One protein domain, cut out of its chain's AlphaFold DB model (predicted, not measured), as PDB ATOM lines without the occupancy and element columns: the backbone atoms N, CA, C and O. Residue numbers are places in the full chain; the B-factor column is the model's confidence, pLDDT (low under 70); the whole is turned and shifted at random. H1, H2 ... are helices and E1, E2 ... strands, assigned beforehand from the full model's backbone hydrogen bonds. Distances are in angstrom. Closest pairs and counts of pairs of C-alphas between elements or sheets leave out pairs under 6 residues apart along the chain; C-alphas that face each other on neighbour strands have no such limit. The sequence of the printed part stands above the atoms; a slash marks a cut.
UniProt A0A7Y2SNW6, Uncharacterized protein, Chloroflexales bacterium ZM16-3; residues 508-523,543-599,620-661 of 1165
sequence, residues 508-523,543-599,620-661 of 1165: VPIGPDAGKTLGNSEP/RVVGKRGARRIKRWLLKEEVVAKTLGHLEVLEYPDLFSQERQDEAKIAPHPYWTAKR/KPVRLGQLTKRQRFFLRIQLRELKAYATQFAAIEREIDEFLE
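AT A GLANCE: This is residues 508 to 523, 543 to 599 and 620 to 661 of the 1165 residues of an uncharacterized protein of Chloroflexales bacterium ZM16-3 (UniProt A0A7Y2SNW6). A small two-stranded sheet, E1 and E2, sits at the side of an elongated run of helices: H2 and H4 lie side by side, H1 and H5 pair toward one end, and H3 packs on residues 569 to 573 of H2 at the other end. The pairs are joined end to end, H4 turning into H5 and H1 leading to H2. The printed part has 115 residues, with five named helices and two named strands in the order H1, H2, H3, E1, E2, H4, H5; the sheet, in the order E1 - E2, is antiparallel and the class is mostly helix. The whole is only just loose, close to compact, with a radius of gyration of the C-alphas of 16.3 A and spans of 57 by 34 by 22 A.

IN THESE COORDINATES: E1 is residues 591 to 596, 9.0 A long, beginning at C-alpha 591 at (-57.558, -34.872, -50.032), and E2 is residues 621 to 623. H4, residues 629 to 644, is 22.7 A long. H2, residues 560 to 574, is 20.8 A, and H3 is residues 581 to 589. H1, residues 546 to 556, is 15.1 A and begins at C-alpha 546 at (-45.911, -60.931, -44.268). H5, residues 646 to 660, is 20.4 A and ends at C-alpha 660 at (-48.687, -61.322, -52.970).

HOW THE PARTS SIT: E1 and E2 are antiparallel, with 128 degrees between their directions; N 592 and O 622 are 2.7 A apart and N 622 and O 595 are 2.9 A apart, within hydrogen-bond range. E1 and H4 are near each other. H2 and H4 touch, their closest C-alphas those of Val 563 and Leu 639 at 5.9 A, at a shallow tilt of 31 degrees, opposite ways. H2 touches H3 with residues 569 to 573 alone, the closest C-alphas those of His 569 and Ala 587 at 4.6 A, at a steep tilt of 60 degrees, opposite ways. H4 and H5 meet only through their link. H1 and H5 touch, their closest C-alphas those of Lys 547 and Leu 660 at 6.0 A; their tilt of 37 degrees is only just steep, and they run opposite ways. H1 and H4 are apart. Every O i to N i+4 pair is within hydrogen-bond range in H1, H2, H3 and H4, and 9 of 11 in H5.

THE WHOLE: The C-alphas of Pro 523 and Gln 581 are the two farthest apart, at 57.8 A. Residues 524 to 542 are not printed, with 12.9 A between C-alphas 523 and 543, nor are 600 to 619, with 9.2 A between C-alphas 599 and 620. Of the links that are printed whole, none is long. Residues 508 to 523 hold no named element. The mean pLDDT of the printed part is 87.1; residues 521 to 523 and 598 to 599 are under 70.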
ATOM      1  N   VAL A 508     -37.880 -54.407 -46.899       88.19
ATOM      2  CA  VAL A 508     -38.594 -53.140 -46.956       88.19
ATOM      3  C   VAL A 508     -37.612 -52.048 -46.547       88.19
ATOM      4  O   VAL A 508     -37.102 -52.100 -45.433       88.19
ATOM      5  N   PRO A 509     -37.351 -51.036 -47.382       82.38
ATOM      6  CA  PRO A 509     -36.318 -50.044 -47.099       82.38
ATOM      7  C   PRO A 509     -36.787 -48.907 -46.184       82.38
ATOM      8  O   PRO A 509     -35.955 -48.145 -45.708       82.38
ATOM      9  N   ILE A 510     -38.101 -48.742 -45.951       78.62
ATOM     10  CA  ILE A 510     -38.646 -47.496 -45.382       78.62
ATOM     11  C   ILE A 510     -39.797 -47.665 -44.386       78.62
ATOM     12  O   ILE A 510     -40.518 -48.670 -44.357       78.62
ATOM     13  N   GLY A 511     -40.026 -46.601 -43.613       79.94
ATOM     14  CA  GLY A 511     -41.119 -46.505 -42.660       79.94
ATOM     15  C   GLY A 511     -40.952 -47.427 -41.442       79.94
ATOM     16  O   GLY A 511     -39.878 -47.948 -41.166       79.94
ATOM     17  N   PRO A 512     -42.030 -47.684 -40.680       77.75
ATOM     18  CA  PRO A 512     -41.971 -48.471 -39.442       77.75
ATOM     19  C   PRO A 512     -41.670 -49.967 -39.663       77.75
ATOM     20  O   PRO A 512     -41.590 -50.738 -38.702       77.75
ATOM     21  N   ASP A 513     -41.584 -50.391 -40.924       83.88
ATOM     22  CA  ASP A 513     -41.206 -51.738 -41.334       83.88
ATOM     23  C   ASP A 513     -39.858 -51.765 -42.076       83.88
ATOM     24  O   ASP A 513     -39.519 -52.811 -42.617       83.88
ATOM     25  N   ALA A 514     -39.098 -50.661 -42.084       85.38
ATOM     26  CA  ALA A 514     -37.751 -50.622 -42.645       85.38
ATOM     27  C   ALA A 514     -36.861 -51.727 -42.042       85.38
ATOM     28  O   ALA A 514     -36.926 -51.985 -40.837       85.38
ATOM     29  N   GLY A 515     -36.065 -52.394 -42.879       85.38
ATOM     30  CA  GLY A 515     -35.202 -53.520 -42.508       85.38
ATOM     31  C   GLY A 515     -35.935 -54.847 -42.280       85.38
ATOM     32  O   GLY A 515     -35.319 -55.828 -41.871       85.38
ATOM     33  N   LYS A 516     -37.256 -54.912 -42.509       89.44
ATOM     34  CA  LYS A 516     -38.022 -56.167 -42.430       89.44
ATOM     35  C   LYS A 516     -38.187 -56.776 -43.809       89.44
ATOM     36  O   LYS A 516     -38.516 -56.072 -44.757       89.44
ATOM     37  N   THR A 517     -38.105 -58.092 -43.912       91.75
ATOM     38  CA  THR A 517     -38.364 -58.802 -45.167       91.75
ATOM     39  C   THR A 517     -39.866 -58.985 -45.423       91.75
ATOM     40  O   THR A 517     -40.692 -59.043 -44.494       91.75
ATOM     41  N   LEU A 518     -40.263 -59.102 -46.697       89.19
ATOM     42  CA  LEU A 518     -41.656 -59.368 -47.085       89.19
ATOM     43  C   LEU A 518     -42.176 -60.683 -46.491       89.19
ATOM     44  O   LEU A 518     -43.331 -60.763 -46.043       89.19
ATOM     45  N   GLY A 519     -41.318 -61.694 -46.393       86.00
ATOM     46  CA  GLY A 519     -41.571 -62.910 -45.637       86.00
ATOM     47  C   GLY A 519     -40.303 -63.489 -45.024       86.00
ATOM     48  O   GLY A 519     -39.207 -62.986 -45.205       86.00
ATOM     49  N   ASN A 520     -40.454 -64.553 -44.246       80.06
ATOM     50  CA  ASN A 520     -39.298 -65.267 -43.717       80.06
ATOM     51  C   ASN A 520     -38.643 -66.048 -44.863       80.06
ATOM     52  O   ASN A 520     -39.234 -67.030 -45.315       80.06
ATOM     53  N   SER A 521     -37.472 -65.595 -45.314       67.94
ATOM     54  CA  SER A 521     -36.580 -66.351 -46.204       67.94
ATOM     55  C   SER A 521     -36.010 -67.571 -45.479       67.94
ATOM     56  O   SER A 521     -35.923 -68.661 -46.039       67.94
ATOM     57  N   GLU A 522     -35.732 -67.427 -44.183       60.78
ATOM     58  CA  GLU A 522     -35.340 -68.539 -43.330       60.78
ATOM     59  C   GLU A 522     -36.576 -69.279 -42.794       60.78
ATOM     60  O   GLU A 522     -37.478 -68.666 -42.202       60.78
ATOM     61  N   PRO A 523     -36.665 -70.611 -42.958       54.31
ATOM     62  CA  PRO A 523     -37.710 -71.391 -42.319       54.31
ATOM     63  C   PRO A 523     -37.566 -71.232 -40.804       54.31
ATOM     64  O   PRO A 523     -36.665 -71.807 -40.207       54.31
ATOM     65  N   ARG A 543     -38.658 -58.890 -37.498       81.25
ATOM     66  CA  ARG A 543     -37.992 -58.933 -38.807       81.25
ATOM     67  C   ARG A 543     -38.898 -59.178 -40.027       81.25
ATOM     68  O   ARG A 543     -38.394 -59.150 -41.139       81.25
ATOM     69  N   VAL A 544     -40.213 -59.423 -39.877       87.75
ATOM     70  CA  VAL A 544     -41.067 -59.869 -41.009       87.75
ATOM     71  C   VAL A 544     -42.376 -59.108 -41.150       87.75
ATOM     72  O   VAL A 544     -43.187 -59.026 -40.223       87.75
ATOM     73  N   VAL A 545     -42.675 -58.701 -42.381       85.81
ATOM     74  CA  VAL A 545     -43.907 -57.995 -42.746       85.81
ATOM     75  C   VAL A 545     -45.089 -58.950 -42.990       85.81
ATOM     76  O   VAL A 545     -46.184 -58.792 -42.429       85.81
ATOM     77  N   GLY A 546     -44.892 -59.974 -43.825       86.00
ATOM     78  CA  GLY A 546     -45.911 -60.931 -44.268       86.00
ATOM     79  C   GLY A 546     -46.964 -60.349 -45.225       86.00
ATOM     80  O   GLY A 546     -47.160 -59.144 -45.301       86.00
ATOM     81  N   LYS A 547     -47.751 -61.202 -45.907       87.19
ATOM     82  CA  LYS A 547     -48.714 -60.777 -46.957       87.19
ATOM     83  C   LYS A 547     -49.685 -59.653 -46.559       87.19
ATOM     84  O   LYS A 547     -50.023 -58.806 -47.378       87.19
ATOM     85  N   ARG A 548     -50.157 -59.611 -45.306       81.12
ATOM     86  CA  ARG A 548     -51.036 -58.517 -44.841       81.12
ATOM     87  C   ARG A 548     -50.275 -57.196 -44.702       81.12
ATOM     88  O   ARG A 548     -50.835 -56.156 -45.037       81.12
ATOM     89  N   GLY A 549     -49.043 -57.243 -44.203       83.50
ATOM     90  CA  GLY A 549     -48.170 -56.080 -44.143       83.50
ATOM     91  C   GLY A 549     -47.728 -55.648 -45.544       83.50
ATOM     92  O   GLY A 549     -47.825 -54.472 -45.840       83.50
ATOM     93  N   ALA A 550     -47.418 -56.581 -46.447       88.31
ATOM     94  CA  ALA A 550     -47.055 -56.274 -47.831       88.31
ATOM     95  C   ALA A 550     -48.207 -55.571 -48.574       88.31
ATOM     96  O   ALA A 550     -48.006 -54.520 -49.166       88.31
ATOM     97  N   ARG A 551     -49.462 -56.033 -48.415       86.25
ATOM     98  CA  ARG A 551     -50.652 -55.301 -48.909       86.25
ATOM     99  C   ARG A 551     -50.800 -53.910 -48.293       86.25
ATOM    100  O   ARG A 551     -51.330 -53.017 -48.943       86.25
ATOM    101  N   ARG A 552     -50.414 -53.731 -47.025       85.38
ATOM    102  CA  ARG A 552     -50.429 -52.420 -46.360       85.38
ATOM    103  C   ARG A 552     -49.357 -51.510 -46.954       85.38
ATOM    104  O   ARG A 552     -49.688 -50.373 -47.252       85.38
ATOM    105  N   ILE A 553     -48.142 -52.019 -47.144       85.50
ATOM    106  CA  ILE A 553     -47.026 -51.288 -47.749       85.50
ATOM    107  C   ILE A 553     -47.376 -50.906 -49.180       85.50
ATOM    108  O   ILE A 553     -47.283 -49.734 -49.500       85.50
ATOM    109  N   LYS A 554     -47.931 -51.818 -49.991       88.25
ATOM    110  CA  LYS A 554     -48.415 -51.477 -51.336       88.25
ATOM    111  C   LYS A 554     -49.392 -50.298 -51.329       88.25
ATOM    112  O   LYS A 554     -49.289 -49.407 -52.152       88.25
ATOM    113  N   ARG A 555     -50.321 -50.245 -50.366       83.94
ATOM    114  CA  ARG A 555     -51.237 -49.093 -50.215       83.94
ATOM    115  C   ARG A 555     -50.542 -47.811 -49.735       83.94
ATOM    116  O   ARG A 555     -51.151 -46.751 -49.809       83.94
ATOM    117  N   TRP A 556     -49.353 -47.915 -49.146       81.94
ATOM    118  CA  TRP A 556     -48.535 -46.782 -48.702       81.94
ATOM    119  C   TRP A 556     -47.616 -46.257 -49.804       81.94
ATOM    120  O   TRP A 556     -47.219 -45.100 -49.739       81.94
ATOM    121  N   LEU A 557     -47.301 -47.078 -50.807       85.69
ATOM    122  CA  LEU A 557     -46.569 -46.648 -51.990       85.69
ATOM    123  C   LEU A 557     -47.494 -45.767 -52.839       85.69
ATOM    124  O   LEU A 557     -48.374 -46.244 -53.554       85.69
ATOM    125  N   LEU A 558     -47.351 -44.454 -52.679       85.38
ATOM    126  CA  LEU A 558     -48.030 -43.465 -53.508       85.38
ATOM    127  C   LEU A 558     -47.215 -43.222 -54.775       85.38
ATOM    128  O   LEU A 558     -45.988 -43.172 -54.725       85.38
ATOM    129  N   LYS A 559     -47.908 -42.980 -55.891       87.56
ATOM    130  CA  LYS A 559     -47.270 -42.477 -57.112       87.56
ATOM    131  C   LYS A 559     -46.551 -41.161 -56.821       87.56
ATOM    132  O   LYS A 559     -47.080 -40.324 -56.084       87.56
ATOM    133  N   GLU A 560     -45.397 -40.957 -57.445       87.69
ATOM    134  CA  GLU A 560     -44.560 -39.771 -57.243       87.69
ATOM    135  C   GLU A 560     -45.331 -38.460 -57.467       87.69
ATOM    136  O   GLU A 560     -45.234 -37.542 -56.657       87.69
ATOM    137  N   GLU A 561     -46.198 -38.413 -58.483       89.88
ATOM    138  CA  GLU A 561     -47.082 -37.273 -58.766       89.88
ATOM    139  C   GLU A 561     -47.979 -36.907 -57.573       89.88
ATOM    140  O   GLU A 561     -48.140 -35.735 -57.230       89.88
ATOM    141  N   VAL A 562     -48.545 -37.915 -56.898       91.38
ATOM    142  CA  VAL A 562     -49.416 -37.718 -55.731       91.38
ATOM    143  C   VAL A 562     -48.597 -37.211 -54.547       91.38
ATOM    144  O   VAL A 562     -49.056 -36.330 -53.816       91.38
ATOM    145  N   VAL A 563     -47.378 -37.728 -54.367       90.88
ATOM    146  CA  VAL A 563     -46.449 -37.283 -53.320       90.88
ATOM    147  C   VAL A 563     -46.038 -35.830 -53.547       90.88
ATOM    148  O   VAL A 563     -46.191 -35.012 -52.642       90.88
ATOM    149  N   ALA A 564     -45.582 -35.493 -54.757       93.38
ATOM    150  CA  ALA A 564     -45.157 -34.148 -55.133       93.38
ATOM    151  C   ALA A 564     -46.296 -33.132 -54.984       93.38
ATOM    152  O   ALA A 564     -46.117 -32.102 -54.330       93.38
ATOM    153  N   LYS A 565     -47.494 -33.460 -55.489       95.31
ATOM    154  CA  LYS A 565     -48.680 -32.605 -55.362       95.31
ATOM    155  C   LYS A 565     -49.077 -32.385 -53.900       95.31
ATOM    156  O   LYS A 565     -49.329 -31.255 -53.485       95.31
ATOM    157  N   THR A 566     -49.092 -33.446 -53.092       95.50
ATOM    158  CA  THR A 566     -49.456 -33.341 -51.668       95.50
ATOM    159  C   THR A 566     -48.413 -32.545 -50.877       95.50
ATOM    160  O   THR A 566     -48.790 -31.759 -50.011       95.50
ATOM    161  N   LEU A 567     -47.117 -32.698 -51.181       96.06
ATOM    162  CA  LEU A 567     -46.051 -31.895 -50.574       96.06
ATOM    163  C   LEU A 567     -46.202 -30.405 -50.897       96.06
ATOM    164  O   LEU A 567     -46.096 -29.599 -49.976       96.06
ATOM    165  N   GLY A 568     -46.523 -30.056 -52.148       95.75
ATOM    166  CA  GLY A 568     -46.804 -28.671 -52.540       95.75
ATOM    167  C   GLY A 568     -47.985 -28.074 -51.770       95.75
ATOM    168  O   GLY A 568     -47.880 -26.982 -51.219       95.75
ATOM    169  N   HIS A 569     -49.086 -28.817 -51.617       97.31
ATOM    170  CA  HIS A 569     -50.212 -28.358 -50.793       97.31
ATOM    171  C   HIS A 569     -49.843 -28.214 -49.305       97.31
ATOM    172  O   HIS A 569     -50.306 -27.289 -48.642       97.31
ATOM    173  N   LEU A 570     -49.011 -29.103 -48.752       96.69
ATOM    174  CA  LEU A 570     -48.567 -28.993 -47.358       96.69
ATOM    175  C   LEU A 570     -47.656 -27.785 -47.127       96.69
ATOM    176  O   LEU A 570     -47.759 -27.169 -46.070       96.69
ATOM    177  N   GLU A 571     -46.814 -27.436 -48.099       96.25
ATOM    178  CA  GLU A 571     -45.972 -26.238 -48.060       96.25
ATOM    179  C   GLU A 571     -46.815 -24.959 -48.031       96.25
ATOM    180  O   GLU A 571     -46.619 -24.125 -47.145       96.25
ATOM    181  N   VAL A 572     -47.837 -24.871 -48.892       96.44
ATOM    182  CA  VAL A 572     -48.803 -23.760 -48.894       96.44
ATOM    183  C   VAL A 572     -49.516 -23.622 -47.546       96.44
ATOM    184  O   VAL A 572     -49.701 -22.520 -47.041       96.44
ATOM    185  N   LEU A 573     -49.910 -24.740 -46.929       95.69
ATOM    186  CA  LEU A 573     -50.601 -24.724 -45.637       95.69
ATOM    187  C   LEU A 573     -49.680 -24.416 -44.443       95.69
ATOM    188  O   LEU A 573     -50.184 -24.081 -43.368       95.69
ATOM    189  N   GLU A 574     -48.369 -24.617 -44.573       93.56
ATOM    190  CA  GLU A 574     -47.383 -24.369 -43.514       93.56
ATOM    191  C   GLU A 574     -46.869 -22.926 -43.528       93.56
ATOM    192  O   GLU A 574     -46.618 -22.379 -42.454       93.56
ATOM    193  N   TYR A 575     -46.810 -22.311 -44.713       93.88
ATOM    194  CA  TYR A 575     -46.388 -20.925 -44.925       93.88
ATOM    195  C   TYR A 575     -47.449 -20.129 -45.703       93.88
ATOM    196  O   TYR A 575     -47.177 -19.684 -46.817       93.88
ATOM    197  N   PRO A 576     -48.667 -19.959 -45.156       93.44
ATOM    198  CA  PRO A 576     -49.774 -19.338 -45.886       93.44
ATOM    199  C   PRO A 576     -49.433 -17.933 -46.400       93.44
ATOM    200  O   PRO A 576     -49.817 -17.593 -47.514       93.44
ATOM    201  N   ASP A 577     -48.636 -17.168 -45.652       94.81
ATOM    202  CA  ASP A 577     -48.272 -15.779 -45.971       94.81
ATOM    203  C   ASP A 577     -47.464 -15.633 -47.276       94.81
ATOM    204  O   ASP A 577     -47.386 -14.545 -47.838       94.81
ATOM    205  N   LEU A 578     -46.878 -16.725 -47.783       94.00
ATOM    206  CA  LEU A 578     -46.075 -16.736 -49.010       94.00
ATOM    207  C   LEU A 578     -46.884 -17.076 -50.274       94.00
ATOM    208  O   LEU A 578     -46.331 -17.074 -51.374       94.00
ATOM    209  N   PHE A 579     -48.174 -17.406 -50.149       95.75
ATOM    210  CA  PHE A 579     -48.995 -17.896 -51.259       95.75
ATOM    211  C   PHE A 579     -50.353 -17.192 -51.337       95.75
ATOM    212  O   PHE A 579     -50.931 -16.801 -50.324       95.75
ATOM    213  N   SER A 580     -50.903 -17.085 -52.551       95.75
ATOM    214  CA  SER A 580     -52.222 -16.484 -52.783       95.75
ATOM    215  C   SER A 580     -53.347 -17.242 -52.068       95.75
ATOM    216  O   SER A 580     -53.288 -18.463 -51.893       95.75
ATOM    217  N   GLN A 581     -54.414 -16.522 -51.711       92.94
ATOM    218  CA  GLN A 581     -55.593 -17.087 -51.045       92.94
ATOM    219  C   GLN A 581     -56.207 -18.259 -51.834       92.94
ATOM    220  O   GLN A 581     -56.575 -19.273 -51.246       92.94
ATOM    221  N   GLU A 582     -56.231 -18.170 -53.168       94.31
ATOM    222  CA  GLU A 582     -56.713 -19.243 -54.049       94.31
ATOM    223  C   GLU A 582     -55.915 -20.542 -53.871       94.31
ATOM    224  O   GLU A 582     -56.498 -21.614 -53.700       94.31
ATOM    225  N   ARG A 583     -54.577 -20.454 -53.829       94.25
ATOM    226  CA  ARG A 583     -53.714 -21.622 -53.587       94.25
ATOM    227  C   ARG A 583     -53.895 -22.179 -52.180       94.25
ATOM    228  O   ARG A 583     -53.854 -23.396 -51.999       94.25
ATOM    229  N   GLN A 584     -54.103 -21.315 -51.186       95.00
ATOM    230  CA  GLN A 584     -54.392 -21.755 -49.821       95.00
ATOM    231  C   GLN A 584     -55.705 -22.536 -49.750       95.00
ATOM    232  O   GLN A 584     -55.763 -23.579 -49.097       95.00
ATOM    233  N   ASP A 585     -56.752 -22.065 -50.423       93.69
ATOM    234  CA  ASP A 585     -58.054 -22.723 -50.416       93.69
ATOM    235  C   ASP A 585     -58.031 -24.034 -51.208       93.69
ATOM    236  O   ASP A 585     -58.549 -25.041 -50.712       93.69
ATOM    237  N   GLU A 586     -57.319 -24.084 -52.341       95.38
ATOM    238  CA  GLU A 586     -57.030 -25.328 -53.067       95.38
ATOM    239  C   GLU A 586     -56.304 -26.346 -52.166       95.38
ATOM    240  O   GLU A 586     -56.708 -27.509 -52.050       95.38
ATOM    241  N   ALA A 587     -55.271 -25.903 -51.444       95.25
ATOM    242  CA  ALA A 587     -54.524 -26.759 -50.531       95.25
ATOM    243  C   ALA A 587     -55.370 -27.234 -49.335       95.25
ATOM    244  O   ALA A 587     -55.239 -28.382 -48.901       95.25
ATOM    245  N   LYS A 588     -56.287 -26.403 -48.814       95.50
ATOM    246  CA  LYS A 588     -57.205 -26.786 -47.723       95.50
ATOM    247  C   LYS A 588     -58.176 -27.881 -48.153       95.50
ATOM    248  O   LYS A 588     -58.480 -28.749 -47.329       95.50
ATOM    249  N   ILE A 589     -58.680 -27.845 -49.392       95.25
ATOM    250  CA  ILE A 589     -59.642 -28.835 -49.905       95.25
ATOM    251  C   ILE A 589     -58.986 -30.114 -50.424       95.25
ATOM    252  O   ILE A 589     -59.680 -31.132 -50.528       95.25
ATOM    253  N   ALA A 590     -57.681 -30.085 -50.703       94.62
ATOM    254  CA  ALA A 590     -56.933 -31.238 -51.185       94.62
ATOM    255  C   ALA A 590     -57.121 -32.463 -50.261       94.62
ATOM    256  O   ALA A 590     -57.118 -32.334 -49.029       94.62
ATOM    257  N   PRO A 591     -57.325 -33.669 -50.819       93.38
ATOM    258  CA  PRO A 591     -57.558 -34.872 -50.032       93.38
ATOM    259  C   PRO A 591     -56.262 -35.394 -49.398       93.38
ATOM    260  O   PRO A 591     -55.204 -35.423 -50.020       93.38
ATOM    261  N   HIS A 592     -56.356 -35.887 -48.167       92.19
ATOM    262  CA  HIS A 592     -55.292 -36.634 -47.512       92.19
ATOM    263  C   HIS A 592     -55.105 -37.982 -48.235       92.19
ATOM    264  O   HIS A 592     -56.077 -38.728 -48.369       92.19
ATOM    265  N   PRO A 593     -53.872 -38.377 -48.609       87.06
ATOM    266  CA  PRO A 593     -53.644 -39.568 -49.436       87.06
ATOM    267  C   PRO A 593     -54.028 -40.899 -48.760       87.06
ATOM    268  O   PRO A 593     -54.422 -41.842 -49.437       87.06
ATOM    269  N   TYR A 594     -53.949 -40.987 -47.424       84.25
ATOM    270  CA  TYR A 594     -54.269 -42.211 -46.666       84.25
ATOM    271  C   TYR A 594     -55.555 -42.204 -45.814       84.25
ATOM    272  O   TYR A 594     -56.046 -43.279 -45.470       84.25
ATOM    273  N   TRP A 595     -56.060 -41.050 -45.356       84.25
ATOM    274  CA  TRP A 595     -57.100 -40.995 -44.313       84.25
ATOM    275  C   TRP A 595     -58.500 -40.772 -44.893       84.25
ATOM    276  O   TRP A 595     -58.729 -39.832 -45.649       84.25
ATOM    277  N   THR A 596     -59.468 -41.586 -44.460       79.50
ATOM    278  CA  THR A 596     -60.899 -41.448 -44.795       79.50
ATOM    279  C   THR A 596     -61.734 -41.168 -43.543       79.50
ATOM    280  O   THR A 596     -61.481 -41.726 -42.473       79.50
ATOM    281  N   ALA A 597     -62.761 -40.325 -43.651       73.19
ATOM    282  CA  ALA A 597     -63.554 -39.876 -42.504       73.19
ATOM    283  C   ALA A 597     -64.512 -40.969 -41.982       73.19
ATOM    284  O   ALA A 597     -65.396 -41.405 -42.715       73.19
ATOM    285  N   LYS A 598     -64.407 -41.417 -40.719       68.62
ATOM    286  CA  LYS A 598     -65.334 -42.423 -40.143       68.62
ATOM    287  C   LYS A 598     -66.767 -41.879 -40.006       68.62
ATOM    288  O   LYS A 598     -66.975 -40.799 -39.467       68.62
ATOM    289  N   ARG A 599     -67.768 -42.678 -40.408       58.78
ATOM    290  CA  ARG A 599     -69.193 -42.280 -40.516       58.78
ATOM    291  C   ARG A 599     -69.904 -41.984 -39.176       58.78
ATOM    292  O   ARG A 599     -71.007 -41.460 -39.214       58.78
ATOM    293  N   LYS A 620     -65.404 -40.916 -48.290       79.69
ATOM    294  CA  LYS A 620     -64.967 -39.503 -48.249       79.69
ATOM    295  C   LYS A 620     -63.563 -39.363 -47.626       79.69
ATOM    296  O   LYS A 620     -63.428 -39.658 -46.431       79.69
ATOM    297  N   PRO A 621     -62.536 -38.927 -48.384       83.25
ATOM    298  CA  PRO A 621     -61.204 -38.649 -47.840       83.25
ATOM    299  C   PRO A 621     -61.236 -37.451 -46.877       83.25
ATOM    300  O   PRO A 621     -62.066 -36.551 -47.016       83.25
ATOM    301  N   VAL A 622     -60.350 -37.453 -45.877       88.44
ATOM    302  CA  VAL A 622     -60.121 -36.305 -44.979       88.44
ATOM    303  C   VAL A 622     -59.423 -35.206 -45.778       88.44
ATOM    304  O   VAL A 622     -58.533 -35.516 -46.558       88.44
ATOM    305  N   ARG A 623     -59.799 -33.938 -45.611       92.81
ATOM    306  CA  ARG A 623     -59.138 -32.815 -46.305       92.81
ATOM    307  C   ARG A 623     -57.879 -32.376 -45.550       92.81
ATOM    308  O   ARG A 623     -57.881 -32.409 -44.319       92.81
ATOM    309  N   LEU A 624     -56.829 -31.925 -46.238       94.12
ATOM    310  CA  LEU A 624     -55.578 -31.495 -45.593       94.12
ATOM    311  C   LEU A 624     -55.785 -30.315 -44.627       94.12
ATOM    312  O   LEU A 624     -55.151 -30.274 -43.574       94.12
ATOM    313  N   GLY A 625     -56.732 -29.414 -44.917       92.12
ATOM    314  CA  GLY A 625     -57.092 -28.307 -44.022       92.12
ATOM    315  C   GLY A 625     -57.720 -28.744 -42.689       92.12
ATOM    316  O   GLY A 625     -57.729 -27.973 -41.736       92.12
ATOM    317  N   GLN A 626     -58.208 -29.986 -42.585       91.69
ATOM    318  CA  GLN A 626     -58.763 -30.546 -41.343       91.69
ATOM    319  C   GLN A 626     -57.680 -31.109 -40.405       91.69
ATOM    320  O   GLN A 626     -57.996 -31.540 -39.295       91.69
ATOM    321  N   LEU A 627     -56.419 -31.150 -40.848       89.88
ATOM    322  CA  LEU A 627     -55.300 -31.686 -40.078       89.88
ATOM    323  C   LEU A 627     -54.695 -30.623 -39.158       89.88
ATOM    324  O   LEU A 627     -54.456 -29.477 -39.555       89.88
ATOM    325  N   THR A 628     -54.341 -31.033 -37.941       90.44
ATOM    326  CA  THR A 628     -53.584 -30.170 -37.024       90.44
ATOM    327  C   THR A 628     -52.184 -29.881 -37.580       90.44
ATOM    328  O   THR A 628     -51.644 -30.669 -38.361       90.44
ATOM    329  N   LYS A 629     -51.550 -28.777 -37.157       88.44
ATOM    330  CA  LYS A 629     -50.183 -28.410 -37.588       88.44
ATOM    331  C   LYS A 629     -49.189 -29.565 -37.388       88.44
ATOM    332  O   LYS A 629     -48.444 -29.915 -38.297       88.44
ATOM    333  N   ARG A 630     -49.265 -30.245 -36.237       86.50
ATOM    334  CA  ARG A 630     -48.446 -31.427 -35.918       86.50
ATOM    335  C   ARG A 630     -48.703 -32.606 -36.868       86.50
ATOM    336  O   ARG A 630     -47.760 -33.286 -37.257       86.50
ATOM    337  N   GLN A 631     -49.956 -32.858 -37.256       87.69
ATOM    338  CA  GLN A 631     -50.293 -33.919 -38.215       87.69
ATOM    339  C   GLN A 631     -49.769 -33.608 -39.621       87.69
ATOM    340  O   GLN A 631     -49.237 -34.503 -40.274       87.69
ATOM    341  N   ARG A 632     -49.874 -32.347 -40.064       91.94
ATOM    342  CA  ARG A 632     -49.319 -31.885 -41.346       91.94
ATOM    343  C   ARG A 632     -47.803 -32.051 -41.398       91.94
ATOM    344  O   ARG A 632     -47.297 -32.603 -42.367       91.94
ATOM    345  N   PHE A 633     -47.108 -31.676 -40.326       88.25
ATOM    346  CA  PHE A 633     -45.662 -31.857 -40.197       88.25
ATOM    347  C   PHE A 633     -45.237 -33.328 -40.339       88.25
ATOM    348  O   PHE A 633     -44.376 -33.648 -41.156       88.25
ATOM    349  N   PHE A 634     -45.884 -34.254 -39.620       85.00
ATOM    350  CA  PHE A 634     -45.568 -35.684 -39.747       85.00
ATOM    351  C   PHE A 634     -45.887 -36.248 -41.134       85.00
ATOM    352  O   PHE A 634     -45.109 -37.043 -41.658       85.00
ATOM    353  N   LEU A 635     -47.000 -35.827 -41.749       89.81
ATOM    354  CA  LEU A 635     -47.331 -36.226 -43.117       89.81
ATOM    355  C   LEU A 635     -46.279 -35.713 -44.114       89.81
ATOM    356  O   LEU A 635     -45.876 -36.457 -45.001       89.81
ATOM    357  N   ARG A 636     -45.793 -34.479 -43.943       90.56
ATOM    358  CA  ARG A 636     -44.725 -33.893 -44.766       90.56
ATOM    359  C   ARG A 636     -43.416 -34.674 -44.641       90.56
ATOM    360  O   ARG A 636     -42.806 -34.960 -45.667       90.56
ATOM    361  N   ILE A 637     -43.007 -35.062 -43.428       87.38
ATOM    362  CA  ILE A 637     -41.828 -35.927 -43.221       87.38
ATOM    363  C   ILE A 637     -42.008 -37.258 -43.955       87.38
ATOM    364  O   ILE A 637     -41.148 -37.640 -44.744       87.38
ATOM    365  N   GLN A 638     -43.154 -37.916 -43.767       86.44
ATOM    366  CA  GLN A 638     -43.443 -39.202 -44.402       86.44
ATOM    367  C   GLN A 638     -43.440 -39.108 -45.938       86.44
ATOM    368  O   GLN A 638     -42.937 -39.996 -46.618       86.44
ATOM    369  N   LEU A 639     -43.998 -38.038 -46.507       90.12
ATOM    370  CA  LEU A 639     -44.020 -37.832 -47.957       90.12
ATOM    371  C   LEU A 639     -42.637 -37.478 -48.522       90.12
ATOM    372  O   LEU A 639     -42.335 -37.861 -49.647       90.12
ATOM    373  N   ARG A 640     -41.780 -36.786 -47.762       89.50
ATOM    374  CA  ARG A 640     -40.382 -36.537 -48.155       89.50
ATOM    375  C   ARG A 640     -39.557 -37.816 -48.159       89.50
ATOM    376  O   ARG A 640     -38.807 -38.028 -49.104       89.50
ATOM    377  N   GLU A 641     -39.745 -38.668 -47.154       84.38
ATOM    378  CA  GLU A 641     -39.168 -40.014 -47.135       84.38
ATOM    379  C   GLU A 641     -39.634 -40.794 -48.373       84.38
ATOM    380  O   GLU A 641     -38.810 -41.275 -49.140       84.38
ATOM    381  N   LEU A 642     -40.939 -40.805 -48.674       84.69
ATOM    382  CA  LEU A 642     -41.445 -41.458 -49.887       84.69
ATOM    383  C   LEU A 642     -40.836 -40.884 -51.179       84.69
ATOM    384  O   LEU A 642     -40.480 -41.631 -52.083       84.69
ATOM    385  N   LYS A 643     -40.665 -39.564 -51.270       87.56
ATOM    386  CA  LYS A 643     -40.027 -38.944 -52.436       87.56
ATOM    387  C   LYS A 643     -38.562 -39.374 -52.588       87.56
ATOM    388  O   LYS A 643     -38.128 -39.634 -53.702       87.56
ATOM    389  N   ALA A 644     -37.817 -39.482 -51.486       85.69
ATOM    390  CA  ALA A 644     -36.405 -39.872 -51.505       85.69
ATOM    391  C   ALA A 644     -36.180 -41.318 -51.990       85.69
ATOM    392  O   ALA A 644     -35.148 -41.605 -52.588       85.69
ATOM    393  N   TYR A 645     -37.153 -42.210 -51.779       82.25
ATOM    394  CA  TYR A 645     -37.056 -43.635 -52.123       82.25
ATOM    395  C   TYR A 645     -37.926 -44.048 -53.330       82.25
ATOM    396  O   TYR A 645     -38.116 -45.239 -53.580       82.25
ATOM    397  N   ALA A 646     -38.436 -43.088 -54.112       80.50
ATOM    398  CA  ALA A 646     -39.387 -43.335 -55.204       80.50
ATOM    399  C   ALA A 646     -38.894 -44.355 -56.254       80.50
ATOM    400  O   ALA A 646     -39.662 -45.212 -56.692       80.50
ATOM    401  N   THR A 647     -37.606 -44.327 -56.611       76.94
ATOM    402  CA  THR A 647     -37.001 -45.278 -57.563       76.94
ATOM    403  C   THR A 647     -36.967 -46.707 -57.023       76.94
ATOM    404  O   THR A 647     -37.218 -47.658 -57.763       76.94
ATOM    405  N   GLN A 648     -36.737 -46.870 -55.718       81.25
ATOM    406  CA  GLN A 648     -36.776 -48.172 -55.053       81.25
ATOM    407  C   GLN A 648     -38.214 -48.695 -54.950       81.25
ATOM    408  O   GLN A 648     -38.430 -49.904 -54.978       81.25
ATOM    409  N   PHE A 649     -39.221 -47.817 -54.905       79.00
ATOM    410  CA  PHE A 649     -40.620 -48.233 -54.792       79.00
ATOM    411  C   PHE A 649     -41.178 -48.906 -56.023       79.00
ATOM    412  O   PHE A 649     -41.955 -49.833 -55.861       79.00
ATOM    413  N   ALA A 650     -40.788 -48.497 -57.227       79.75
ATOM    414  CA  ALA A 650     -41.229 -49.201 -58.428       79.75
ATOM    415  C   ALA A 650     -40.700 -50.648 -58.446       79.75
ATOM    416  O   ALA A 650     -41.414 -51.569 -58.844       79.75
ATOM    417  N   ALA A 651     -39.468 -50.855 -57.962       84.56
ATOM    418  CA  ALA A 651     -38.905 -52.188 -57.775       84.56
ATOM    419  C   ALA A 651     -39.651 -52.948 -56.665       84.56
ATOM    420  O   ALA A 651     -40.140 -54.046 -56.893       84.56
ATOM    421  N   ILE A 652     -39.841 -52.337 -55.494       84.00
ATOM    422  CA  ILE A 652     -40.501 -52.980 -54.347       84.00
ATOM    423  C   ILE A 652     -41.983 -53.245 -54.591       84.00
ATOM    424  O   ILE A 652     -42.512 -54.230 -54.093       84.00
ATOM    425  N   GLU A 653     -42.683 -52.398 -55.340       87.44
ATOM    426  CA  GLU A 653     -44.078 -52.629 -55.708       87.44
ATOM    427  C   GLU A 653     -44.199 -53.877 -56.584       87.44
ATOM    428  O   GLU A 653     -45.082 -54.698 -56.332       87.44
ATOM    429  N   ARG A 654     -43.269 -54.066 -57.532       87.56
ATOM    430  CA  ARG A 654     -43.171 -55.284 -58.349       87.56
ATOM    431  C   ARG A 654     -42.906 -56.514 -57.481       87.56
ATOM    432  O   ARG A 654     -43.670 -57.471 -57.541       87.56
ATOM    433  N   GLU A 655     -41.914 -56.431 -56.598       89.25
ATOM    434  CA  GLU A 655     -41.562 -57.501 -55.653       89.25
ATOM    435  C   GLU A 655     -42.721 -57.841 -54.698       89.25
ATOM    436  O   GLU A 655     -42.994 -59.006 -54.404       89.25
ATOM    437  N   ILE A 656     -43.457 -56.829 -54.218       89.00
ATOM    438  CA  ILE A 656     -44.649 -57.015 -53.388       89.00
ATOM    439  C   ILE A 656     -45.756 -57.689 -54.193       89.00
ATOM    440  O   ILE A 656     -46.435 -58.561 -53.651       89.00
ATOM    441  N   ASP A 657     -45.969 -57.301 -55.444       87.94
ATOM    442  CA  ASP A 657     -47.001 -57.900 -56.284       87.94
ATOM    443  C   ASP A 657     -46.735 -59.371 -56.552       87.94
ATOM    444  O   ASP A 657     -47.623 -60.193 -56.308       87.94
ATOM    445  N   GLU A 658     -45.498 -59.703 -56.907       86.12
ATOM    446  CA  GLU A 658     -45.034 -61.076 -57.092       86.12
ATOM    447  C   GLU A 658     -45.124 -61.873 -55.775       86.12
ATOM    448  O   GLU A 658     -45.668 -62.980 -55.735       86.12
ATOM    449  N   PHE A 659     -44.742 -61.286 -54.636       88.62
ATOM    450  CA  PHE A 659     -44.894 -61.919 -53.320       88.62
ATOM    451  C   PHE A 659     -46.365 -62.158 -52.909       88.62
ATOM    452  O   PHE A 659     -46.702 -63.136 -52.212       88.62
ATOM    453  N   LEU A 660     -47.262 -61.243 -53.282       86.06
ATOM    454  CA  LEU A 660     -48.687 -61.322 -52.970       86.06
ATOM    455  C   LEU A 660     -49.426 -62.366 -53.805       86.06
ATOM    456  O   LEU A 660     -50.514 -62.784 -53.375       86.06
ATOM    457  N   GLU A 661     -48.835 -62.838 -54.903       84.06
ATOM    458  CA  GLU A 661     -49.355 -63.943 -55.699       84.06
ATOM    459  C   GLU A 661     -49.457 -65.256 -54.903       84.06
ATOM    460  O   GLU A 661     -49.069 -65.377 -53.730       84.06
TER     461      GLU A 661